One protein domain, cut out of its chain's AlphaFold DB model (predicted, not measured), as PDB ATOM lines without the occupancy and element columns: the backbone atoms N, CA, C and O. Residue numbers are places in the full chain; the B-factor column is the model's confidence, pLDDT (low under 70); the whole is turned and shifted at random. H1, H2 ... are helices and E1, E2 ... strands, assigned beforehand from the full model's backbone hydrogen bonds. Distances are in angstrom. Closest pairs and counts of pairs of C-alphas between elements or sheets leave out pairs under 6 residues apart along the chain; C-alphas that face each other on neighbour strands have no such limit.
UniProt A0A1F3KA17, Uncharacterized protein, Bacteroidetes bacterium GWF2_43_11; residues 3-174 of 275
ATOM      1  N   GLU A   3     -39.312-111.461  47.910       90.50
ATOM      2  CA  GLU A   3     -40.460-110.622  48.256       90.50
ATOM      3  C   GLU A   3     -40.617-109.516  47.211       90.50
ATOM      4  O   GLU A   3     -39.634-108.975  46.706       90.50
ATOM      5  N   ILE A   4     -41.858-109.200  46.863       91.19
ATOM      6  CA  ILE A   4     -42.219-108.185  45.878       91.19
ATOM      7  C   ILE A   4     -43.020-107.110  46.603       91.19
ATOM      8  O   ILE A   4     -43.987-107.420  47.287       91.19
ATOM      9  N   PHE A   5     -42.651-105.849  46.451       92.94
ATOM     10  CA  PHE A   5     -43.338-104.733  47.091       92.94
ATOM     11  C   PHE A   5     -43.872-103.781  46.030       92.94
ATOM     12  O   PHE A   5     -43.171-103.452  45.075       92.94
ATOM     13  N   ILE A   6     -45.103-103.309  46.198       91.50
ATOM     14  CA  ILE A   6     -45.617-102.190  45.404       91.50
ATOM     15  C   ILE A   6     -44.992-100.908  45.949       91.50
ATOM     16  O   ILE A   6     -45.154-100.606  47.128       91.50
ATOM     17  N   ASN A   7     -44.285-100.159  45.103       91.50
ATOM     18  CA  ASN A   7     -43.667 -98.903  45.504       91.50
ATOM     19  C   ASN A   7     -44.697 -97.771  45.491       91.50
ATOM     20  O   ASN A   7     -44.933 -97.147  44.454       91.50
ATOM     21  N   GLU A   8     -45.295 -97.463  46.637       88.62
ATOM     22  CA  GLU A   8     -46.231 -96.346  46.756       88.62
ATOM     23  C   GLU A   8     -45.590 -95.002  46.390       88.62
ATOM     24  O   GLU A   8     -46.222 -94.213  45.700       88.62
ATOM     25  N   LYS A   9     -44.306 -94.772  46.704       87.88
ATOM     26  CA  LYS A   9     -43.593 -93.541  46.313       87.88
ATOM     27  C   LYS A   9     -43.403 -93.394  44.804       87.88
ATOM     28  O   LYS A   9     -43.008 -92.327  44.351       87.88
ATOM     29  N   SER A  10     -43.657 -94.444  44.019       87.94
ATOM     30  CA  SER A  10     -43.675 -94.336  42.556       87.94
ATOM     31  C   SER A  10     -44.958 -93.697  42.016       87.94
ATOM     32  O   SER A  10     -45.060 -93.519  40.805       87.94
ATOM     33  N   LEU A  11     -45.915 -93.366  42.891       84.94
ATOM     34  CA  LEU A  11     -47.062 -92.507  42.616       84.94
ATOM     35  C   LEU A  11     -46.764 -91.090  43.127       84.94
ATOM     36  O   LEU A  11     -46.853 -90.834  44.327       84.94
ATOM     37  N   ASP A  12     -46.430 -90.178  42.222       82.00
ATOM     38  CA  ASP A  12     -46.183 -88.776  42.562       82.00
ATOM     39  C   ASP A  12     -46.540 -87.849  41.396       82.00
ATOM     40  O   ASP A  12     -45.681 -87.365  40.665       82.00
ATOM     41  N   GLU A  13     -47.843 -87.660  41.170       83.00
ATOM     42  CA  GLU A  13     -48.385 -86.685  40.209       83.00
ATOM     43  C   GLU A  13     -47.813 -86.782  38.778       83.00
ATOM     44  O   GLU A  13     -47.841 -85.811  38.021       83.00
ATOM     45  N   GLN A  14     -47.331 -87.963  38.379       84.00
ATOM     46  CA  GLN A  14     -46.518 -88.141  37.171       84.00
ATOM     47  C   GLN A  14     -47.269 -88.095  35.832       84.00
ATOM     48  O   GLN A  14     -46.642 -88.199  34.776       84.00
ATOM     49  N   PHE A  15     -48.600 -87.985  35.842       87.62
ATOM     50  CA  PHE A  15     -49.392 -87.892  34.617       87.62
ATOM     51  C   PHE A  15     -50.100 -86.542  34.510       87.62
ATOM     52  O   PHE A  15     -50.844 -86.129  35.403       87.62
ATOM     53  N   ASP A  16     -49.909 -85.885  33.366       84.19
ATOM     54  CA  ASP A  16     -50.490 -84.571  33.083       84.19
ATOM     55  C   ASP A  16     -51.928 -84.657  32.543       84.19
ATOM     56  O   ASP A  16     -52.692 -83.692  32.614       84.19
ATOM     57  N   ASN A  17     -52.321 -85.806  31.984       85.44
ATOM     58  CA  ASN A  17     -53.617 -85.992  31.336       85.44
ATOM     59  C   ASN A  17     -54.170 -87.417  31.521       85.44
ATOM     60  O   ASN A  17     -53.476 -88.336  31.955       85.44
ATOM     61  N   GLU A  18     -55.448 -87.591  31.171       84.88
ATOM     62  CA  GLU A  18     -56.162 -88.866  31.306       84.88
ATOM     63  C   GLU A  18     -55.568 -89.969  30.415       84.88
ATOM     64  O   GLU A  18     -55.510 -91.122  30.828       84.88
ATOM     65  N   HIS A  19     -55.100 -89.638  29.207       88.69
ATOM     66  CA  HIS A  19     -54.532 -90.626  28.289       88.69
ATOM     67  C   HIS A  19     -53.258 -91.259  28.866       88.69
ATOM     68  O   HIS A  19     -53.165 -92.484  28.937       88.69
ATOM     69  N   ASP A  20     -52.322 -90.439  29.346       88.19
ATOM     70  CA  ASP A  20     -51.094 -90.902  29.999       88.19
ATOM     71  C   ASP A  20     -51.384 -91.714  31.266       88.19
ATOM     72  O   ASP A  20     -50.754 -92.747  31.495       88.19
ATOM     73  N   PHE A  21     -52.382 -91.296  32.049       88.00
ATOM     74  CA  PHE A  21     -52.860 -92.061  33.197       88.00
ATOM     75  C   PHE A  21     -53.358 -93.453  32.795       88.00
ATOM     76  O   PHE A  21     -52.949 -94.447  33.396       88.00
ATOM     77  N   LEU A  22     -54.202 -93.549  31.762       89.69
ATOM     78  CA  LEU A  22     -54.705 -94.835  31.283       89.69
ATOM     79  C   LEU A  22     -53.560 -95.735  30.818       89.69
ATOM     80  O   LEU A  22     -53.549 -96.917  31.160       89.69
ATOM     81  N   VAL A  23     -52.594 -95.196  30.071       90.00
ATOM     82  CA  VAL A  23     -51.407 -95.953  29.649       90.00
ATOM     83  C   VAL A  23     -50.644 -96.458  30.873       90.00
ATOM     84  O   VAL A  23     -50.423 -97.662  30.991       90.00
ATOM     85  N   GLY A  24     -50.331 -95.578  31.826       89.62
ATOM     86  CA  GLY A  24     -49.564 -95.932  33.017       89.62
ATOM     87  C   GLY A  24     -50.226 -96.981  33.903       89.62
ATOM     88  O   GLY A  24     -49.567 -97.934  34.323       89.62
ATOM     89  N   VAL A  25     -51.535 -96.866  34.142       90.44
ATOM     90  CA  VAL A  25     -52.272 -97.861  34.933       90.44
ATOM     91  C   VAL A  25     -52.374 -99.190  34.188       90.44
ATOM     92  O   VAL A  25     -52.201-100.231  34.814       90.44
ATOM     93  N   ASN A  26     -52.600 -99.194  32.869       91.19
ATOM     94  CA  ASN A  26     -52.611-100.445  32.102       91.19
ATOM     95  C   ASN A  26     -51.239-101.135  32.125       91.19
ATOM     96  O   ASN A  26     -51.188-102.342  32.348       91.19
ATOM     97  N   THR A  27     -50.137-100.389  31.988       90.62
ATOM     98  CA  THR A  27     -48.784-100.957  32.111       90.62
ATOM     99  C   THR A  27     -48.537-101.541  33.500       90.62
ATOM    100  O   THR A  27     -47.971-102.625  33.630       90.62
ATOM    101  N   PHE A  28     -49.007-100.866  34.550       91.19
ATOM    102  CA  PHE A  28     -48.904-101.391  35.907       91.19
ATOM    103  C   PHE A  28     -49.759-102.656  36.104       91.19
ATOM    104  O   PHE A  28     -49.279-103.632  36.673       91.19
ATOM    105  N   ILE A  29     -50.988-102.696  35.576       91.25
ATOM    106  CA  ILE A  29     -51.837-103.902  35.571       91.25
ATOM    107  C   ILE A  29     -51.128-105.062  34.862       91.25
ATOM    108  O   ILE A  29     -51.087-106.169  35.396       91.25
ATOM    109  N   ASP A  30     -50.531-104.805  33.699       88.81
ATOM    110  CA  ASP A  30     -49.750-105.785  32.941       88.81
ATOM    111  C   ASP A  30     -48.595-106.375  33.764       88.81
ATOM    112  O   ASP A  30     -48.266-107.564  33.638       88.81
ATOM    113  N   LEU A  31     -47.982-105.548  34.607       89.94
ATOM    114  CA  LEU A  31     -46.892-105.933  35.490       89.94
ATOM    115  C   LEU A  31     -47.381-106.744  36.698       89.94
ATOM    116  O   LEU A  31     -46.776-107.765  37.026       89.94
ATOM    117  N   LEU A  32     -48.508-106.364  37.306       88.56
ATOM    118  CA  LEU A  32     -49.163-107.162  38.351       88.56
ATOM    119  C   LEU A  32     -49.573-108.542  37.821       88.56
ATOM    120  O   LEU A  32     -49.338-109.559  38.477       88.56
ATOM    121  N   GLN A  33     -50.134-108.588  36.610       87.12
ATOM    122  CA  GLN A  33     -50.498-109.839  35.955       87.12
ATOM    123  C   GLN A  33     -49.258-110.715  35.751       87.12
ATOM    124  O   GLN A  33     -49.264-111.879  36.151       87.12
ATOM    125  N   ALA A  34     -48.172-110.148  35.220       85.81
ATOM    126  CA  ALA A  34     -46.904-110.852  35.072       85.81
ATOM    127  C   ALA A  34     -46.368-111.398  36.402       85.81
ATOM    128  O   ALA A  34     -45.944-112.551  36.461       85.81
ATOM    129  N   ALA A  35     -46.425-110.609  37.476       86.31
ATOM    130  CA  ALA A  35     -46.023-111.062  38.801       86.31
ATOM    131  C   ALA A  35     -46.885-112.243  39.291       86.31
ATOM    132  O   ALA A  35     -46.377-113.194  39.887       86.31
ATOM    133  N   SER A  36     -48.186-112.237  38.982       83.19
ATOM    134  CA  SER A  36     -49.121-113.293  39.392       83.19
ATOM    135  C   SER A  36     -48.878-114.639  38.695       83.19
ATOM    136  O   SER A  36     -49.161-115.705  39.255       83.19
ATOM    137  N   GLU A  37     -48.309-114.606  37.489       81.00
ATOM    138  CA  GLU A  37     -47.993-115.793  36.690       81.00
ATOM    139  C   GLU A  37     -46.850-116.624  37.293       81.00
ATOM    140  O   GLU A  37     -46.744-117.817  37.005       81.00
ATOM    141  N   ILE A  38     -46.036-116.033  38.177       77.12
ATOM    142  CA  ILE A  38     -44.817-116.652  38.723       77.12
ATOM    143  C   ILE A  38     -45.131-117.841  39.651       77.12
ATOM    144  O   ILE A  38     -44.251-118.664  39.871       77.12
ATOM    145  N   LYS A  39     -46.384-117.993  40.122       56.56
ATOM    146  CA  LYS A  39     -47.025-119.148  40.812       56.56
ATOM    147  C   LYS A  39     -46.303-119.861  41.975       56.56
ATOM    148  O   LYS A  39     -46.989-120.572  42.704       56.56
ATOM    149  N   ALA A  40     -45.003-119.692  42.200       55.62
ATOM    150  CA  ALA A  40     -44.239-120.492  43.153       55.62
ATOM    151  C   ALA A  40     -44.535-120.121  44.612       55.62
ATOM    152  O   ALA A  40     -44.502-121.001  45.463       55.62
ATOM    153  N   ASP A  41     -44.904-118.869  44.902       55.41
ATOM    154  CA  ASP A  41     -45.415-118.500  46.219       55.41
ATOM    155  C   ASP A  41     -46.213-117.187  46.148       55.41
ATOM    156  O   ASP A  41     -45.669-116.093  46.007       55.41
ATOM    157  N   ARG A  42     -47.546-117.290  46.206       53.81
ATOM    158  CA  ARG A  42     -48.459-116.131  46.148       53.81
ATOM    159  C   ARG A  42     -48.411-115.263  47.412       53.81
ATOM    160  O   ARG A  42     -49.104-114.259  47.478       53.81
ATOM    161  N   ARG A  43     -47.635-115.636  48.437       57.59
ATOM    162  CA  ARG A  43     -47.600-114.947  49.742       57.59
ATOM    163  C   ARG A  43     -46.498-113.893  49.858       57.59
ATOM    164  O   ARG A  43     -46.257-113.414  50.962       57.59
ATOM    165  N   LEU A  44     -45.844-113.567  48.747       71.88
ATOM    166  CA  LEU A  44     -44.621-112.768  48.715       71.88
ATOM    167  C   LEU A  44     -44.844-111.311  48.306       71.88
ATOM    168  O   LEU A  44     -43.879-110.555  48.263       71.88
ATOM    169  N   THR A  45     -46.079-110.925  47.968       76.81
ATOM    170  CA  THR A  45     -46.376-109.552  47.552       76.81
ATOM    171  C   THR A  45     -46.821-108.721  48.746       76.81
ATOM    172  O   THR A  45     -47.725-109.118  49.486       76.81
ATOM    173  N   PHE A  46     -46.229-107.547  48.899       79.81
ATOM    174  CA  PHE A  46     -46.528-106.610  49.961       79.81
ATOM    175  C   PHE A  46     -46.918-105.241  49.410       79.81
ATOM    176  O   PHE A  46     -46.499-104.837  48.325       79.81
ATOM    177  N   TYR A  47     -47.729-104.520  50.176       83.12
ATOM    178  CA  TYR A  47     -48.107-103.143  49.876       83.12
ATOM    179  C   TYR A  47     -48.242-102.327  51.162       83.12
ATOM    180  O   TYR A  47     -48.244-102.875  52.267       83.12
ATOM    181  N   ASN A  48     -48.377-101.016  50.998       77.94
ATOM    182  CA  ASN A  48     -48.770-100.094  52.052       77.94
ATOM    183  C   ASN A  48     -50.081 -99.407  51.639       77.94
ATOM    184  O   ASN A  48     -50.229 -99.011  50.487       77.94
ATOM    185  N   GLU A  49     -51.023 -99.247  52.570       78.00
ATOM    186  CA  GLU A  49     -52.308 -98.560  52.343       78.00
ATOM    187  C   GLU A  49     -52.146 -97.112  51.853       78.00
ATOM    188  O   GLU A  49     -53.020 -96.600  51.148       78.00
ATOM    189  N   LEU A  50     -51.002 -96.470  52.146       74.06
ATOM    190  CA  LEU A  50     -50.612 -95.169  51.581       74.06
ATOM    191  C   LEU A  50     -50.736 -95.132  50.053       74.06
ATOM    192  O   LEU A  50     -51.046 -94.094  49.478       74.06
ATOM    193  N   PHE A  51     -50.575 -96.276  49.394       77.06
ATOM    194  CA  PHE A  51     -50.783 -96.441  47.963       77.06
ATOM    195  C   PHE A  51     -52.097 -95.819  47.445       77.06
ATOM    196  O   PHE A  51     -52.108 -95.185  46.391       77.06
ATOM    197  N   PHE A  52     -53.205 -95.944  48.183       75.56
ATOM    198  CA  PHE A  52     -54.516 -95.448  47.737       75.56
ATOM    199  C   PHE A  52     -54.762 -93.962  48.042       75.56
ATOM    200  O   PHE A  52     -55.733 -93.378  47.542       75.56
ATOM    201  N   SER A  53     -53.928 -93.337  48.875       75.56
ATOM    202  CA  SER A  53     -54.078 -91.930  49.254       75.56
ATOM    203  C   SER A  53     -53.243 -90.972  48.403       75.56
ATOM    204  O   SER A  53     -53.540 -89.778  48.414       75.56
ATOM    205  N   LEU A  54     -52.275 -91.475  47.629       80.12
ATOM    206  CA  LEU A  54     -51.390 -90.665  46.789       80.12
ATOM    207  C   LEU A  54     -52.064 -90.140  45.510       80.12
ATOM    208  O   LEU A  54     -53.056 -90.685  45.008       80.12
ATOM    209  N   ASN A  55     -51.509 -89.048  44.981       78.62
ATOM    210  CA  ASN A  55     -51.945 -88.434  43.731       78.62
ATOM    211  C   ASN A  55     -51.183 -89.054  42.562       78.62
ATOM    212  O   ASN A  55     -49.957 -89.025  42.534       78.62
ATOM    213  N   LEU A  56     -51.910 -89.591  41.582       74.25
ATOM    214  CA  LEU A  56     -51.306 -90.169  40.377       74.25
ATOM    215  C   LEU A  56     -51.395 -89.221  39.173       74.25
ATOM    216  O   LEU A  56     -50.495 -89.175  38.341       74.25
ATOM    217  N   ILE A  57     -52.468 -88.434  39.103       76.62
ATOM    218  CA  ILE A  57     -52.602 -87.297  38.188       76.62
ATOM    219  C   ILE A  57     -52.421 -86.036  39.035       76.62
ATOM    220  O   ILE A  57     -52.917 -85.998  40.163       76.62
ATOM    221  N   ARG A  58     -51.757 -85.001  38.508       76.88
ATOM    222  CA  ARG A  58     -51.520 -83.739  39.234       76.88
ATOM    223  C   ARG A  58     -52.789 -83.210  39.915       76.88
ATOM    224  O   ARG A  58     -53.805 -82.974  39.254       76.88
ATOM    225  N   GLY A  59     -52.741 -83.056  41.242       76.56
ATOM    226  CA  GLY A  59     -53.865 -82.585  42.056       76.56
ATOM    227  C   GLY A  59     -55.084 -83.520  42.123       76.56
ATOM    228  O   GLY A  59     -56.149 -83.094  42.576       76.56
ATOM    229  N   LYS A  60     -54.978 -84.776  41.667       83.06
ATOM    230  CA  LYS A  60     -56.065 -85.766  41.691       83.06
ATOM    231  C   LYS A  60     -55.592 -87.091  42.289       83.06
ATOM    232  O   LYS A  60     -54.728 -87.784  41.745       83.06
ATOM    233  N   ARG A  61     -56.256 -87.483  43.376       83.06
ATOM    234  CA  ARG A  61     -56.013 -88.749  44.073       83.06
ATOM    235  C   ARG A  61     -56.258 -89.952  43.166       83.06
ATOM    236  O   ARG A  61     -57.228 -89.978  42.402       83.06
ATOM    237  N   PHE A  62     -55.402 -90.963  43.296       84.06
ATOM    238  CA  PHE A  62     -55.468 -92.192  42.508       84.06
ATOM    239  C   PHE A  62     -56.828 -92.892  42.620       84.06
ATOM    240  O   PHE A  62     -57.440 -93.221  41.602       84.06
ATOM    241  N   ASP A  63     -57.338 -93.051  43.845       82.81
ATOM    242  CA  ASP A  63     -58.622 -93.705  44.113       82.81
ATOM    243  C   ASP A  63     -59.801 -93.013  43.413       82.81
ATOM    244  O   ASP A  63     -60.751 -93.664  42.981       82.81
ATOM    245  N   THR A  64     -59.733 -91.695  43.269       84.44
ATOM    246  CA  THR A  64     -60.755 -90.886  42.609       84.44
ATOM    247  C   THR A  64     -60.669 -91.035  41.096       84.44
ATOM    248  O   THR A  64     -61.702 -91.189  40.446       84.44
ATOM    249  N   SER A  65     -59.458 -91.016  40.532       85.12
ATOM    250  CA  SER A  65     -59.248 -91.194  39.091       85.12
ATOM    251  C   SER A  65     -59.652 -92.594  38.638       85.12
ATOM    252  O   SER A  65     -60.395 -92.735  37.670       85.12
ATOM    253  N   ILE A  66     -59.253 -93.634  39.376       86.75
ATOM    254  CA  ILE A  66     -59.555 -95.010  38.983       86.75
ATOM    255  C   ILE A  66     -61.053 -95.329  39.082       86.75
ATOM    256  O   ILE A  66     -61.607 -95.910  38.153       86.75
ATOM    257  N   LYS A  67     -61.754 -94.859  40.128       88.00
ATOM    258  CA  LYS A  67     -63.208 -95.070  40.301       88.00
ATOM    259  C   LYS A  67     -64.061 -94.456  39.188       88.00
ATOM    260  O   LYS A  67     -65.192 -94.887  38.999       88.00
ATOM    261  N   ARG A  68     -63.555 -93.456  38.455       87.69
ATOM    262  CA  ARG A  68     -64.272 -92.857  37.313       87.69
ATOM    263  C   ARG A  68     -64.303 -93.770  36.090       87.69
ATOM    264  O   ARG A  68     -65.177 -93.608  35.244       87.69
ATOM    265  N   ASN A  69     -63.382 -94.727  36.001       88.62
ATOM    266  CA  ASN A  69     -63.313 -95.696  34.920       88.62
ATOM    267  C   ASN A  69     -63.606 -97.100  35.466       88.62
ATOM    268  O   ASN A  69     -62.705 -97.802  35.917       88.62
ATOM    269  N   ASN A  70     -64.879 -97.504  35.421       89.81
ATOM    270  CA  ASN A  70     -65.338 -98.771  36.002       89.81
ATOM    271  C   ASN A  70     -64.571 -99.991  35.472       89.81
ATOM    272  O   ASN A  70     -64.204-100.854  36.263       89.81
ATOM    273  N   ASP A  71     -64.294-100.052  34.167       90.94
ATOM    274  CA  ASP A  71     -63.545-101.165  33.571       90.94
ATOM    275  C   ASP A  71     -62.106-101.229  34.102       90.94
ATOM    276  O   ASP A  71     -61.658-102.271  34.586       90.94
ATOM    277  N   LEU A  72     -61.393-100.097  34.077       89.81
ATOM    278  CA  LEU A  72     -60.024-100.017  34.586       89.81
ATOM    279  C   LEU A  72     -59.963-100.349  36.079       89.81
ATOM    280  O   LEU A  72     -59.085-101.091  36.512       89.81
ATOM    281  N   ASN A  73     -60.924 -99.839  36.850       90.88
ATOM    282  CA  ASN A  73     -61.075-100.105  38.274       90.88
ATOM    283  C   ASN A  73     -61.239-101.600  38.554       90.88
ATOM    284  O   ASN A  73     -60.501-102.174  39.356       90.88
ATOM    285  N   THR A  74     -62.166-102.251  37.850       91.88
ATOM    286  CA  THR A  74     -62.392-103.691  37.967       91.88
ATOM    287  C   THR A  74     -61.133-104.476  37.603       91.88
ATOM    288  O   THR A  74     -60.711-105.330  38.382       91.88
ATOM    289  N   ARG A  75     -60.483-104.167  36.474       92.00
ATOM    290  CA  ARG A  75     -59.258-104.864  36.050       92.00
ATOM    291  C   ARG A  75     -58.108-104.677  37.036       92.00
ATOM    292  O   ARG A  75     -57.414-105.648  37.337       92.00
ATOM    293  N   PHE A  76     -57.926-103.471  37.566       90.12
ATOM    294  CA  PHE A  76     -56.902-103.179  38.563       90.12
ATOM    295  C   PHE A  76     -57.103-104.001  39.837       90.12
ATOM    296  O   PHE A  76     -56.206-104.741  40.243       90.12
ATOM    297  N   PHE A  77     -58.295-103.931  40.437       88.38
ATOM    298  CA  PHE A  77     -58.568-104.628  41.691       88.38
ATOM    299  C   PHE A  77     -58.558-106.151  41.536       88.38
ATOM    300  O   PHE A  77     -58.058-106.828  42.429       88.38
ATOM    301  N   LEU A  78     -59.018-106.700  40.407       89.31
ATOM    302  CA  LEU A  78     -58.923-108.141  40.134       89.31
ATOM    303  C   LEU A  78     -57.466-108.626  40.065       89.31
ATOM    304  O   LEU A  78     -57.124-109.658  40.648       89.31
ATOM    305  N   ASN A  79     -56.589-107.880  39.385       88.50
ATOM    306  CA  ASN A  79     -55.168-108.231  39.306       88.50
ATOM    307  C   ASN A  79     -54.472-108.081  40.663       88.50
ATOM    308  O   ASN A  79     -53.715-108.966  41.064       88.50
ATOM    309  N   LEU A  80     -54.790-107.022  41.413       86.75
ATOM    310  CA  LEU A  80     -54.273-106.844  42.768       86.75
ATOM    311  C   LEU A  80     -54.732-107.981  43.697       86.75
ATOM    312  O   LEU A  80     -53.916-108.569  44.398       86.75
ATOM    313  N   GLN A  81     -56.011-108.364  43.657       85.75
ATOM    314  CA  GLN A  81     -56.550-109.483  44.443       85.75
ATOM    315  C   GLN A  81     -55.910-110.825  44.079       85.75
ATOM    316  O   GLN A  81     -55.695-111.656  44.960       85.75
ATOM    317  N   THR A  82     -55.566-111.037  42.807       84.19
ATOM    318  CA  THR A  82     -54.908-112.274  42.349       84.19
ATOM    319  C   THR A  82     -53.533-112.465  42.999       84.19
ATOM    320  O   THR A  82     -53.134-113.600  43.273       84.19
ATOM    321  N   LEU A  83     -52.829-111.367  43.293       82.06
ATOM    322  CA  LEU A  83     -51.567-111.379  44.036       82.06
ATOM    323  C   LEU A  83     -51.754-111.582  45.544       82.06
ATOM    324  O   LEU A  83     -50.782-111.920  46.215       82.06
ATOM    325  N   ALA A  84     -52.971-111.376  46.063       83.38
ATOM    326  CA  ALA A  84     -53.308-111.417  47.485       83.38
ATOM    327  C   ALA A  84     -52.268-110.696  48.374       83.38
ATOM    328  O   ALA A  84     -51.745-111.304  49.319       83.38
ATOM    329  N   PRO A  85     -51.918-109.431  48.060       84.62
ATOM    330  CA  PRO A  85     -50.822-108.753  48.722       84.62
ATOM    331  C   PRO A  85     -51.160-108.505  50.191       84.62
ATOM    332  O   PRO A  85     -52.316-108.284  50.558       84.62
ATOM    333  N   LYS A  86     -50.140-108.533  51.045       87.75
ATOM    334  CA  LYS A  86     -50.285-108.264  52.478       87.75
ATOM    335  C   LYS A  86     -49.748-106.885  52.807       87.75
ATOM    336  O   LYS A  86     -48.730-106.468  52.264       87.75
ATOM    337  N   SER A  87     -50.391-106.202  53.745       87.81
ATOM    338  CA  SER A  87     -49.766-105.023  54.328       87.81
ATOM    339  C   SER A  87     -48.485-105.448  55.044       87.81
ATOM    340  O   SER A  87     -48.533-106.295  55.942       87.81
ATOM    341  N   TRP A  88     -47.341-104.885  54.647       87.88
ATOM    342  CA  TRP A  88     -46.083-105.140  55.353       87.88
ATOM    343  C   TRP A  88     -46.015-104.401  56.689       87.88
ATOM    344  O   TRP A  88     -45.161-104.745  57.498       87.88
ATOM    345  N   PHE A  89     -46.925-103.455  56.959       84.88
ATOM    346  CA  PHE A  89     -46.923-102.614  58.161       84.88
ATOM    347  C   PHE A  89     -46.895-103.430  59.462       84.88
ATOM    348  O   PHE A  89     -46.110-103.150  60.361       84.88
ATOM    349  N   ASN A  90     -47.680-104.509  59.534       81.81
ATOM    350  CA  ASN A  90     -47.718-105.392  60.708       81.81
ATOM    351  C   ASN A  90     -46.463-106.272  60.853       81.81
ATOM    352  O   ASN A  90     -46.261-106.891  61.893       81.81
ATOM    353  N   SER A  91     -45.645-106.358  59.805       86.00
ATOM    354  CA  SER A  91     -44.364-107.070  59.771       86.00
ATOM    355  C   SER A  91     -43.188-106.119  59.538       86.00
ATOM    356  O   SER A  91     -42.146-106.558  59.055       86.00
ATOM    357  N   ARG A  92     -43.382-104.821  59.793       90.06
ATOM    358  CA  ARG A  92     -42.378-103.780  59.578       90.06
ATOM    359  C   ARG A  92     -41.142-104.096  60.404       90.06
ATOM    360  O   ARG A  92     -41.264-104.430  61.583       90.06
ATOM    361  N   ILE A  93     -39.969-103.947  59.798       90.50
ATOM    362  CA  ILE A  93     -38.702-104.116  60.518       90.50
ATOM    363  C   ILE A  93     -37.882-102.831  60.607       90.50
ATOM    364  O   ILE A  93     -37.083-102.691  61.530       90.50
ATOM    365  N   HIS A  94     -38.083-101.877  59.693       86.50
ATOM    366  CA  HIS A  94     -37.394-100.598  59.805       86.50
ATOM    367  C   HIS A  94     -37.997 -99.770  60.942       86.50
ATOM    368  O   HIS A  94     -39.212 -99.598  61.036       86.50
ATOM    369  N   THR A  95     -37.138 -99.266  61.823       85.06
ATOM    370  CA  THR A  95     -37.554 -98.491  62.995       85.06
ATOM    371  C   THR A  95     -37.586 -96.997  62.692       85.06
ATOM    372  O   THR A  95     -36.875 -96.513  61.812       85.06
ATOM    373  N   ASN A  96     -38.361 -96.252  63.483       81.44
ATOM    374  CA  ASN A  96     -38.414 -94.787  63.411       81.44
ATOM    375  C   ASN A  96     -37.134 -94.109  63.951       81.44
ATOM    376  O   ASN A  96     -37.011 -92.893  63.879       81.44
ATOM    377  N   GLU A  97     -36.198 -94.876  64.517       87.94
ATOM    378  CA  GLU A  97     -34.909 -94.368  65.010       87.94
ATOM    379  C   GLU A  97     -33.886 -94.179  63.883       87.94
ATOM    380  O   GLU A  97     -32.910 -93.449  64.042       87.94
ATOM    381  N   ASN A  98     -34.101 -94.850  62.750       92.12
ATOM    382  CA  ASN A  98     -33.244 -94.755  61.578       92.12
ATOM    383  C   ASN A  98     -33.875 -93.827  60.537       92.12
ATOM    384  O   ASN A  98     -35.093 -93.832  60.359       92.12
ATOM    385  N   THR A  99     -33.048 -93.093  59.797       94.25
ATOM    386  CA  THR A  99     -33.493 -92.327  58.626       94.25
ATOM    387  C   THR A  99     -33.109 -93.044  57.342       94.25
ATOM    388  O   THR A  99     -32.036 -93.646  57.248       94.25
ATOM    389  N   TYR A 100     -33.985 -92.966  56.346       95.06
ATOM    390  CA  TYR A 100     -33.758 -93.490  55.007       95.06
ATOM    391  C   TYR A 100     -34.016 -92.373  54.007       95.06
ATOM    392  O   TYR A 100     -35.054 -91.715  54.054       95.06
ATOM    393  N   GLU A 101     -33.071 -92.153  53.103       94.12
ATOM    394  CA  GLU A 101     -33.125 -91.065  52.136       94.12
ATOM    395  C   GLU A 101     -32.864 -91.588  50.722       94.12
ATOM    396  O   GLU A 101     -32.009 -92.449  50.494       94.12
ATOM    397  N   TYR A 102     -33.584 -91.030  49.755       89.75
ATOM    398  CA  TYR A 102     -33.321 -91.196  48.331       89.75
ATOM    399  C   TYR A 102     -33.448 -89.839  47.642       89.75
ATOM    400  O   TYR A 102     -34.419 -89.118  47.852       89.75
ATOM    401  N   PHE A 103     -32.450 -89.484  46.826       85.12
ATOM    402  CA  PHE A 103     -32.400 -88.211  46.095       85.12
ATOM    403  C   PHE A 103     -32.637 -86.969  46.986       85.12
ATOM    404  O   PHE A 103     -33.285 -86.005  46.589       85.12
ATOM    405  N   GLY A 104     -32.128 -87.003  48.224       81.19
ATOM    406  CA  GLY A 104     -32.281 -85.922  49.207       81.19
ATOM    407  C   GLY A 104     -33.664 -85.825  49.865       81.19
ATOM    408  O   GLY A 104     -33.874 -84.931  50.681       81.19
ATOM    409  N   GLY A 105     -34.596 -86.724  49.534       88.38
ATOM    410  CA  GLY A 105     -35.902 -86.842  50.178       88.38
ATOM    411  C   GLY A 105     -35.958 -88.019  51.151       88.38
ATOM    412  O   GLY A 105     -35.467 -89.108  50.851       88.38
ATOM    413  N   GLU A 106     -36.591 -87.814  52.303       90.88
ATOM    414  CA  GLU A 106     -36.832 -88.876  53.280       90.88
ATOM    415  C   GLU A 106     -37.874 -89.882  52.758       90.88
ATOM    416  O   GLU A 106     -38.913 -89.517  52.191       90.88
ATOM    417  N   CYS A 107     -37.590 -91.168  52.947       90.88
ATOM    418  CA  CYS A 107     -38.448 -92.277  52.542       90.88
ATOM    419  C   CYS A 107     -38.787 -93.222  53.705       90.88
ATOM    420  O   CYS A 107     -39.143 -94.378  53.484       90.88
ATOM    421  N   ASN A 108     -38.733 -92.737  54.944       90.88
ATOM    422  CA  ASN A 108     -39.269 -93.446  56.103       90.88
ATOM    423  C   ASN A 108     -40.742 -93.838  55.894       90.88
ATOM    424  O   ASN A 108     -41.487 -93.150  55.198       90.88
ATOM    425  N   ASP A 109     -41.148 -94.970  56.480       88.56
ATOM    426  CA  ASP A 109     -42.505 -95.528  56.367       88.56
ATOM    427  C   ASP A 109     -42.905 -95.957  54.945       88.56
ATOM    428  O   ASP A 109     -44.084 -96.185  54.664       88.56
ATOM    429  N   THR A 110     -41.922 -96.142  54.059       91.44
ATOM    430  CA  THR A 110     -42.147 -96.595  52.682       91.44
ATOM    431  C   THR A 110     -41.646 -98.012  52.433       91.44
ATOM    432  O   THR A 110     -40.767 -98.525  53.132       91.44
ATOM    433  N   SER A 111     -42.151 -98.625  51.365       93.38
ATOM    434  CA  SER A 111     -41.671 -99.909  50.853       93.38
ATOM    435  C   SER A 111     -40.180 -99.868  50.476       93.38
ATOM    436  O   SER A 111     -39.501-100.892  50.543       93.38
ATOM    437  N   ILE A 112     -39.649 -98.689  50.122       93.94
ATOM    438  CA  ILE A 112     -38.224 -98.481  49.822       93.94
ATOM    439  C   ILE A 112     -37.376 -98.678  51.082       93.94
ATOM    440  O   ILE A 112     -36.432 -99.470  51.065       93.94
ATOM    441  N   ALA A 113     -37.731 -97.996  52.177       94.44
ATOM    442  CA  ALA A 113     -37.040 -98.133  53.459       94.44
ATOM    443  C   ALA A 113     -37.175 -99.552  54.030       94.44
ATOM    444  O   ALA A 113     -36.200-100.119  54.522       94.44
ATOM    445  N   GLU A 114     -38.358-100.161  53.905       94.69
ATOM    446  CA  GLU A 114     -38.601-101.523  54.382       94.69
ATOM    447  C   GLU A 114     -37.726-102.559  53.655       94.69
ATOM    448  O   GLU A 114     -37.072-103.372  54.309       94.69
ATOM    449  N   ILE A 115     -37.639-102.515  52.316       94.94
ATOM    450  CA  ILE A 115     -36.743-103.418  51.575       94.94
ATOM    451  C   ILE A 115     -35.274-103.142  51.908       94.94
ATOM    452  O   ILE A 115     -34.503-104.097  52.050       94.94
ATOM    453  N   ALA A 116     -34.878-101.872  52.029       95.62
ATOM    454  CA  ALA A 116     -33.508-101.517  52.385       95.62
ATOM    455  C   ALA A 116     -33.110-102.156  53.726       95.62
ATOM    456  O   ALA A 116     -32.051-102.782  53.821       95.62
ATOM    457  N   GLU A 117     -33.991-102.100  54.726       95.31
ATOM    458  CA  GLU A 117     -33.714-102.703  56.027       95.31
ATOM    459  C   GLU A 117     -33.711-104.231  55.990       95.31
ATOM    460  O   GLU A 117     -32.850-104.867  56.609       95.31
ATOM    461  N   ARG A 118     -34.611-104.851  55.214       94.00
ATOM    462  CA  ARG A 118     -34.643-106.318  55.058       94.00
ATOM    463  C   ARG A 118     -33.379-106.829  54.390       94.00
ATOM    464  O   ARG A 118     -32.840-107.852  54.807       94.00
ATOM    465  N   ARG A 119     -32.868-106.081  53.411       93.38
ATOM    466  CA  ARG A 119     -31.612-106.378  52.716       93.38
ATOM    467  C   ARG A 119     -30.397-106.303  53.639       93.38
ATOM    468  O   ARG A 119     -29.479-107.094  53.455       93.38
ATOM    469  N   LEU A 120     -30.398-105.408  54.625       93.31
ATOM    470  CA  LEU A 120     -29.343-105.348  55.642       93.31
ATOM    471  C   LEU A 120     -29.472-106.445  56.704       93.31
ATOM    472  O   LEU A 120     -28.466-106.981  57.160       93.31
ATOM    473  N   SER A 121     -30.702-106.752  57.110       91.75
ATOM    474  CA  SER A 121     -30.972-107.605  58.272       91.75
ATOM    475  C   SER A 121     -31.034-109.096  57.940       91.75
ATOM    476  O   SER A 121     -30.921-109.930  58.834       91.75
ATOM    477  N   THR A 122     -31.248-109.448  56.670       90.44
ATOM    478  CA  THR A 122     -31.468-110.833  56.236       90.44
ATOM    479  C   THR A 122     -30.464-111.227  55.161       90.44
ATOM    480  O   THR A 122     -30.437-110.671  54.061       90.44
ATOM    481  N   GLU A 123     -29.658-112.245  55.457       88.69
ATOM    482  CA  GLU A 123     -28.707-112.797  54.497       88.69
ATOM    483  C   GLU A 123     -29.435-113.344  53.257       88.69
ATOM    484  O   GLU A 123     -30.481-113.991  53.355       88.69
ATOM    485  N   ASN A 124     -28.881-113.090  52.068       86.44
ATOM    486  CA  ASN A 124     -29.441-113.537  50.788       86.44
ATOM    487  C   ASN A 124     -30.880-113.050  50.514       86.44
ATOM    488  O   ASN A 124     -31.616-113.669  49.738       86.44
ATOM    489  N   TYR A 125     -31.287-111.927  51.113       90.62
ATOM    490  CA  TYR A 125     -32.598-111.329  50.885       90.62
ATOM    491  C   TYR A 125     -32.793-110.853  49.437       90.62
ATOM    492  O   TYR A 125     -31.982-110.101  48.882       90.62
ATOM    493  N   LYS A 126     -33.912-111.259  48.824       91.19
ATOM    494  CA  LYS A 126     -34.271-110.930  47.438       91.19
ATOM    495  C   LYS A 126     -35.584-110.145  47.387       91.19
ATOM    496  O   LYS A 126     -36.622-110.695  47.033       91.19
ATOM    497  N   GLY A 127     -35.511-108.865  47.738       92.44
ATOM    498  CA  GLY A 127     -36.603-107.905  47.562       92.44
ATOM    499  C   GLY A 127     -36.595-107.253  46.176       92.44
ATOM    500  O   GLY A 127     -35.521-106.931  45.657       92.44
ATOM    501  N   LEU A 128     -37.783-107.040  45.611       94.31
ATOM    502  CA  LEU A 128     -38.016-106.304  44.367       94.31
ATOM    503  C   LEU A 128     -39.147-105.283  44.553       94.31
ATOM    504  O   LEU A 128     -40.226-105.640  45.018       94.31
ATOM    505  N   LEU A 129     -38.927-104.034  44.140       94.56
ATOM    506  CA  LEU A 129     -39.968-103.008  44.049       94.56
ATOM    507  C   LEU A 129     -40.625-102.993  42.664       94.56
ATOM    508  O   LEU A 129     -39.939-102.992  41.646       94.56
ATOM    509  N   ILE A 130     -41.952-102.907  42.628       92.75
ATOM    510  CA  ILE A 130     -42.733-102.625  41.422       92.75
ATOM    511  C   ILE A 130     -43.069-101.134  41.405       92.75
ATOM    512  O   ILE A 130     -43.804-100.649  42.266       92.75
ATOM    513  N   ASN A 131     -42.555-100.432  40.400       93.06
ATOM    514  CA  ASN A 131     -42.783 -99.014  40.166       93.06
ATOM    515  C   ASN A 131     -43.836 -98.799  39.073       93.06
ATOM    516  O   ASN A 131     -43.975 -99.602  38.148       93.06
ATOM    517  N   PHE A 132     -44.525 -97.662  39.132       89.94
ATOM    518  CA  PHE A 132     -45.242 -97.128  37.979       89.94
ATOM    519  C   PHE A 132     -44.259 -96.555  36.954       89.94
ATOM    520  O   PHE A 132     -43.210 -95.998  37.303       89.94
ATOM    521  N   ILE A 133     -44.634 -96.641  35.676       88.75
ATOM    522  CA  ILE A 133     -43.917 -95.935  34.614       88.75
ATOM    523  C   ILE A 133     -43.972 -94.421  34.835       88.75
ATOM    524  O   ILE A 133     -44.910 -93.910  35.452       88.75
ATOM    525  N   LYS A 134     -42.973 -93.712  34.297       86.50
ATOM    526  CA  LYS A 134     -42.811 -92.253  34.426       86.50
ATOM    527  C   LYS A 134     -42.726 -91.744  35.876       86.50
ATOM    528  O   LYS A 134     -42.850 -90.548  36.099       86.50
ATOM    529  N   SER A 135     -42.508 -92.621  36.859       87.75
ATOM    530  CA  SER A 135     -42.303 -92.201  38.249       87.75
ATOM    531  C   SER A 135     -41.038 -91.347  38.409       87.75
ATOM    532  O   SER A 135     -40.140 -91.383  37.566       87.75
ATOM    533  N   GLY A 136     -40.920 -90.635  39.537       84.19
ATOM    534  CA  GLY A 136     -39.728 -89.842  39.879       84.19
ATOM    535  C   GLY A 136     -38.418 -90.644  39.983       84.19
ATOM    536  O   GLY A 136     -37.345 -90.060  40.099       84.19
ATOM    537  N   PHE A 137     -38.479 -91.979  39.909       84.75
ATOM    538  CA  PHE A 137     -37.311 -92.864  39.844       84.75
ATOM    539  C   PHE A 137     -36.760 -93.038  38.416       84.75
ATOM    540  O   PHE A 137     -35.672 -93.585  38.245       84.75
ATOM    541  N   GLY A 138     -37.486 -92.581  37.390       82.69
ATOM    542  CA  GLY A 138     -37.128 -92.793  35.988       82.69
ATOM    543  C   GLY A 138     -37.144 -94.273  35.589       82.69
ATOM    544  O   GLY A 138     -37.872 -95.081  36.163       82.69
ATOM    545  N   GLU A 139     -36.319 -94.631  34.604       84.06
ATOM    546  CA  GLU A 139     -36.167 -96.005  34.090       84.06
ATOM    547  C   GLU A 139     -35.053 -96.788  34.813       84.06
ATOM    548  O   GLU A 139     -34.424 -97.682  34.247       84.06
ATOM    549  N   THR A 140     -34.770 -96.452  36.077       89.06
ATOM    550  CA  THR A 140     -33.763 -97.177  36.862       89.06
ATOM    551  C   THR A 140     -34.250 -98.569  37.275       89.06
ATOM    552  O   THR A 140     -35.432 -98.783  37.556       89.06
ATOM    553  N   LEU A 141     -33.315 -99.519  37.353       93.44
ATOM    554  CA  LEU A 141     -33.540-100.866  37.895       93.44
ATOM    555  C   LEU A 141     -33.024-101.017  39.333       93.44
ATOM    556  O   LEU A 141     -33.251-102.050  39.966       93.44
ATOM    557  N   GLU A 142     -32.351 -99.989  39.856       94.94
ATOM    558  CA  GLU A 142     -31.907 -99.924  41.246       94.94
ATOM    559  C   GLU A 142     -32.095 -98.520  41.838       94.94
ATOM    560  O   GLU A 142     -31.808 -97.505  41.200       94.94
ATOM    561  N   ILE A 143     -32.556 -98.467  43.085       94.62
ATOM    562  CA  ILE A 143     -32.733 -97.248  43.877       94.62
ATOM    563  C   ILE A 143     -31.672 -97.265  44.991       94.62
ATOM    564  O   ILE A 143     -31.774 -98.097  45.895       94.62
ATOM    565  N   PRO A 144     -30.642 -96.400  44.951       94.88
ATOM    566  CA  PRO A 144     -29.647 -96.304  46.017       94.88
ATOM    567  C   PRO A 144     -30.226 -95.584  47.243       94.88
ATOM    568  O   PRO A 144     -30.422 -94.370  47.225       94.88
ATOM    569  N   VAL A 145     -30.488 -96.326  48.319       95.88
ATOM    570  CA  VAL A 145     -31.049 -95.790  49.570       95.88
ATOM    571  C   VAL A 145     -29.935 -95.485  50.565       95.88
ATOM    572  O   VAL A 145     -29.097 -96.337  50.856       95.88
ATOM    573  N   ILE A 146     -29.933 -94.279  51.122       96.69
ATOM    574  CA  ILE A 146     -28.966 -93.838  52.131       96.69
ATOM    575  C   ILE A 146     -29.594 -94.024  53.511       96.69
ATOM    576  O   ILE A 146     -30.602 -93.395  53.817       96.69
ATOM    577  N   LYS A 147     -28.991 -94.864  54.360       95.50
ATOM    578  CA  LYS A 147     -29.412 -95.042  55.758       95.50
ATOM    579  C   LYS A 147     -28.582 -94.149  56.679       95.50
ATOM    580  O   LYS A 147     -27.356 -94.148  56.580       95.50
ATOM    581  N   ASN A 148     -29.228 -93.416  57.585       94.44
ATOM    582  CA  ASN A 148     -28.588 -92.583  58.614       94.44
ATOM    583  C   ASN A 148     -27.505 -91.639  58.058       94.44
ATOM    584  O   ASN A 148     -26.453 -91.456  58.672       94.44
ATOM    585  N   LYS A 149     -27.753 -91.066  56.872       91.50
ATOM    586  CA  LYS A 149     -26.827 -90.172  56.148       91.50
ATOM    587  C   LYS A 149     -25.469 -90.797  55.792       91.50
ATOM    588  O   LYS A 149     -24.527 -90.078  55.457       91.50
ATOM    589  N   ASP A 150     -25.344 -92.126  55.820       93.31
ATOM    590  CA  ASP A 150     -24.132 -92.820  55.379       93.31
ATOM    591  C   ASP A 150     -24.077 -92.917  53.845       93.31
ATOM    592  O   ASP A 150     -24.337 -93.958  53.239       93.31
ATOM    593  N   CYS A 151     -23.703 -91.812  53.198       88.94
ATOM    594  CA  CYS A 151     -23.578 -91.742  51.740       88.94
ATOM    595  C   CYS A 151     -22.474 -92.654  51.172       88.94
ATOM    596  O   CYS A 151     -22.396 -92.830  49.958       88.94
ATOM    597  N   LYS A 152     -21.593 -93.216  52.015       92.38
ATOM    598  CA  LYS A 152     -20.496 -94.085  51.561       92.38
ATOM    599  C   LYS A 152     -20.966 -95.510  51.281       92.38
ATOM    600  O   LYS A 152     -20.266 -96.243  50.587       92.38
ATOM    601  N   ARG A 153     -22.107 -95.914  51.844       92.50
ATOM    602  CA  ARG A 153     -22.634 -97.282  51.752       92.50
ATOM    603  C   ARG A 153     -24.131 -97.258  51.431       92.50
ATOM    604  O   ARG A 153     -24.937 -97.628  52.284       92.50
ATOM    605  N   PRO A 154     -24.514 -96.816  50.218       95.00
ATOM    606  CA  PRO A 154     -25.903 -96.889  49.800       95.00
ATOM    607  C   PRO A 154     -26.358 -98.349  49.722       95.00
ATOM    608  O   PRO A 154     -25.622 -99.242  49.297       95.00
ATOM    609  N   ILE A 155     -27.598 -98.579  50.126       96.06
ATOM    610  CA  ILE A 155     -28.279 -99.858  50.008       96.06
ATOM    611  C   ILE A 155     -29.023 -99.817  48.681       96.06
ATOM    612  O   ILE A 155     -30.057 -99.162  48.561       96.06
ATOM    613  N   ASN A 156     -28.498-100.495  47.666       95.25
ATOM    614  CA  ASN A 156     -29.200-100.586  46.391       95.25
ATOM    615  C   ASN A 156     -30.448-101.435  46.594       95.25
ATOM    616  O   ASN A 156     -30.342-102.562  47.074       95.25
ATOM    617  N   VAL A 157     -31.615-100.914  46.236       96.12
ATOM    618  CA  VAL A 157     -32.894-101.625  46.233       96.12
ATOM    619  C   VAL A 157     -33.282-101.913  44.791       96.12
ATOM    620  O   VAL A 157     -33.365-100.998  43.983       96.12
ATOM    621  N   SER A 158     -33.519-103.179  44.453       96.31
ATOM    622  CA  SER A 158     -33.874-103.558  43.081       96.31
ATOM    623  C   SER A 158     -35.312-103.147  42.757       96.31
ATOM    624  O   SER A 158     -36.200-103.335  43.592       96.31
ATOM    625  N   CYS A 159     -35.561-102.653  41.546       95.38
ATOM    626  CA  CYS A 159     -36.894-102.280  41.082       95.38
ATOM    627  C   CYS A 159     -37.163-102.671  39.621       95.38
ATOM    628  O   CYS A 159     -36.260-102.995  38.855       95.38
ATOM    629  N   THR A 160     -38.441-102.657  39.254       94.00
ATOM    630  CA  THR A 160     -38.952-102.962  37.916       94.00
ATOM    631  C   THR A 160     -40.147-102.067  37.609       94.00
ATOM    632  O   THR A 160     -40.902-101.713  38.513       94.00
ATOM    633  N   PHE A 161     -40.347-101.721  36.343       91.69
ATOM    634  CA  PHE A 161     -41.468-100.878  35.891       91.69
ATOM    635  C   PHE A 161     -42.162-101.434  34.644       91.69
ATOM    636  O   PHE A 161     -43.227-100.956  34.257       91.69
ATOM    637  N   ASP A 162     -41.596-102.479  34.037       89.44
ATOM    638  CA  ASP A 162     -42.202-103.204  32.932       89.44
ATOM    639  C   ASP A 162     -42.017-104.720  33.087       89.44
ATOM    640  O   ASP A 162     -41.351-105.225  33.995       89.44
ATOM    641  N   ARG A 163     -42.647-105.471  32.184       87.38
ATOM    642  CA  ARG A 163     -42.590-106.932  32.192       87.38
ATOM    643  C   ARG A 163     -41.183-107.454  31.885       87.38
ATOM    644  O   ARG A 163     -40.769-108.439  32.481       87.38
ATOM    645  N   ALA A 164     -40.449-106.842  30.960       86.06
ATOM    646  CA  ALA A 164     -39.145-107.357  30.546       86.06
ATOM    647  C   ALA A 164     -38.129-107.297  31.700       86.06
ATOM    648  O   ALA A 164     -37.476-108.297  32.008       86.06
ATOM    649  N   SER A 165     -38.062-106.156  32.383       90.00
ATOM    650  CA  SER A 165     -37.226-105.930  33.564       90.00
ATOM    651  C   SER A 165     -37.575-106.876  34.720       90.00
ATOM    652  O   SER A 165     -36.662-107.462  35.307       90.00
ATOM    653  N   LEU A 166     -38.863-107.151  34.967       90.25
ATOM    654  CA  LEU A 166     -39.297-108.122  35.980       90.25
ATOM    655  C   LEU A 166     -38.750-109.523  35.680       90.25
ATOM    656  O   LEU A 166     -38.120-110.146  36.535       90.25
ATOM    657  N   TYR A 167     -38.960-110.024  34.461       87.50
ATOM    658  CA  TYR A 167     -38.493-111.361  34.087       87.50
ATOM    659  C   TYR A 167     -36.960-111.454  34.085       87.50
ATOM    660  O   TYR A 167     -36.403-112.446  34.560       87.50
ATOM    661  N   ASN A 168     -36.264-110.406  33.643       88.50
ATOM    662  CA  ASN A 168     -34.804-110.342  33.722       88.50
ATOM    663  C   ASN A 168     -34.305-110.429  35.175       88.50
ATOM    664  O   ASN A 168     -33.355-111.170  35.456       88.50
ATOM    665  N   TRP A 169     -34.959-109.733  36.111       91.12
ATOM    666  CA  TRP A 169     -34.620-109.808  37.532       91.12
ATOM    667  C   TRP A 169     -34.879-111.206  38.106       91.12
ATOM    668  O   TRP A 169     -34.020-111.758  38.799       91.12
ATOM    669  N   LEU A 170     -36.021-111.817  37.779       88.25
ATOM    670  CA  LEU A 170     -36.360-113.173  38.222       88.25
ATOM    671  C   LEU A 170     -35.342-114.201  37.725       88.25
ATOM    672  O   LEU A 170     -34.927-115.070  38.489       88.25
ATOM    673  N   ASN A 171     -34.912-114.083  36.468       86.88
ATOM    674  CA  ASN A 171     -33.904-114.954  35.871       86.88
ATOM    675  C   ASN A 171     -32.551-114.809  36.569       86.88
ATOM    676  O   ASN A 171     -31.955-115.795  36.997       86.88
ATOM    677  N   SER A 172     -32.104-113.567  36.760       88.81
ATOM    678  CA  SER A 172     -30.820-113.261  37.409       88.81
ATOM    679  C   SER A 172     -30.763-113.740  38.863       88.81
ATOM    680  O   SER A 172     -29.683-113.936  39.412       88.81
ATOM    681  N   ASN A 173     -31.925-113.956  39.487       87.81
ATOM    682  CA  ASN A 173     -32.048-114.490  40.841       87.81
ATOM    683  C   ASN A 173     -32.508-115.962  40.886       87.81
ATOM    684  O   ASN A 173     -32.792-116.471  41.968       87.81
ATOM    685  N   GLY A 174     -32.558-116.654  39.741       83.81
ATOM    686  CA  GLY A 174     -32.831-118.092  39.653       83.81
ATOM    687  C   GLY A 174     -34.291-118.507  39.867       83.81
ATOM    688  O   GLY A 174     -34.563-119.692  40.048       83.81
TER     689      GLY A 174
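What this domain is: This is residues 3 to 174 of the 275 residues of an uncharacterized protein of Bacteroidetes bacterium GWF2_43_11 (UniProt A0A1F3KA17). A curled sheet of six strands wraps round one helix, H5, like part of a barrel. H6 packs outside it along E7, while H1, with H4 beside it and H3 at the far end of H4, forms a helical wing at the opposite end of the domain from the E6 to E7 hairpin. The printed part has 172 residues, with six named helices and seven named strands in the order E1 H1 E2 H2 E3 H3 H4 E4 H5 E5 E6 E7 H6. The mixed sheet runs E2 E1 E5 E7 E6 E4, and the class is mixed, helices and strands. The whole is compact, with a radius of gyration of the C-alphas of 15.6 A and spans of 45 by 37 by 29 A.

Where its parts are: Find C-alpha 3 at (-40.460, -110.622, 48.256), where E1, residues 3 to 6, begins. The sheet's other strands are E2, residues 45 to 47; E5, 126 to 130; E7, 155 to 160, 16.4 A long; E6, 142 to 147, 15.5 A; and E4, 100 to 102. H5 is residues 111 to 121, 15.1 A. H1, residues 18 to 37, runs 28.6 A from C-alpha 18 at (-56.162, -88.866, 31.306). Look next for H2, 49 to 52; E3, 55 to 57; H3, 62 to 67; and H4, 70 to 83, 20.3 A. H6, 163 to 172, ends at C-alpha 172, (-30.820, -113.261, 37.409).

How they stand to each other: Start at E1 and E5, parallel, with N 5 and O 128 at 2.8 A. E2 and E1 are parallel, with N 46 and O 4 at 2.8 A. E5 and E7 are parallel, with N 160 and O 129 at 2.8 A. The hairpin E6 and E7 has N 143 and O 157 at 2.8 A; E6 and E4, antiparallel, have N 101 and O 146 at 2.9 A. The sheet curls round H5, whose Ala 116 has its C-alpha 6.0 A from that of Ile 155. Three layers, helices on both faces, are H1 and H6, the sheet, and H5. E1, H1 and E2 form a strand-helix-strand unit, parallel neighbours joined through a helix, with a right-handed crossover. H1 touches H4, closest at C-alphas 36 and 83, 5.6 A, at a shallow tilt of 26 degrees, the same way. With residues 30 to 35 alone, H1 touches H6, closest at C-alphas 31 and 163, 5.5 A. H3 and H4 only just touch, only at the corner, with 3 pairs of C-alphas within 8 A, the closest 66 and 73 at 5.4 A. H2 and H3 are close but not clearly touching, closest at C-alphas 52 and 63, 5.7 A. E3 pairs with no named strand. In H1, H3, H4, H5 and H6 every O i to N i+4 pair is within hydrogen-bond range; H2 is too short for one.

The domain as a whole: The C-alphas farthest apart, of Asn 70 and Lys 152, are 47.7 A apart. The printed part has no cut. Long links join E1 to H1, H4 to E4 and E5 to E6. Residues 39 to 43 have pLDDT under 70.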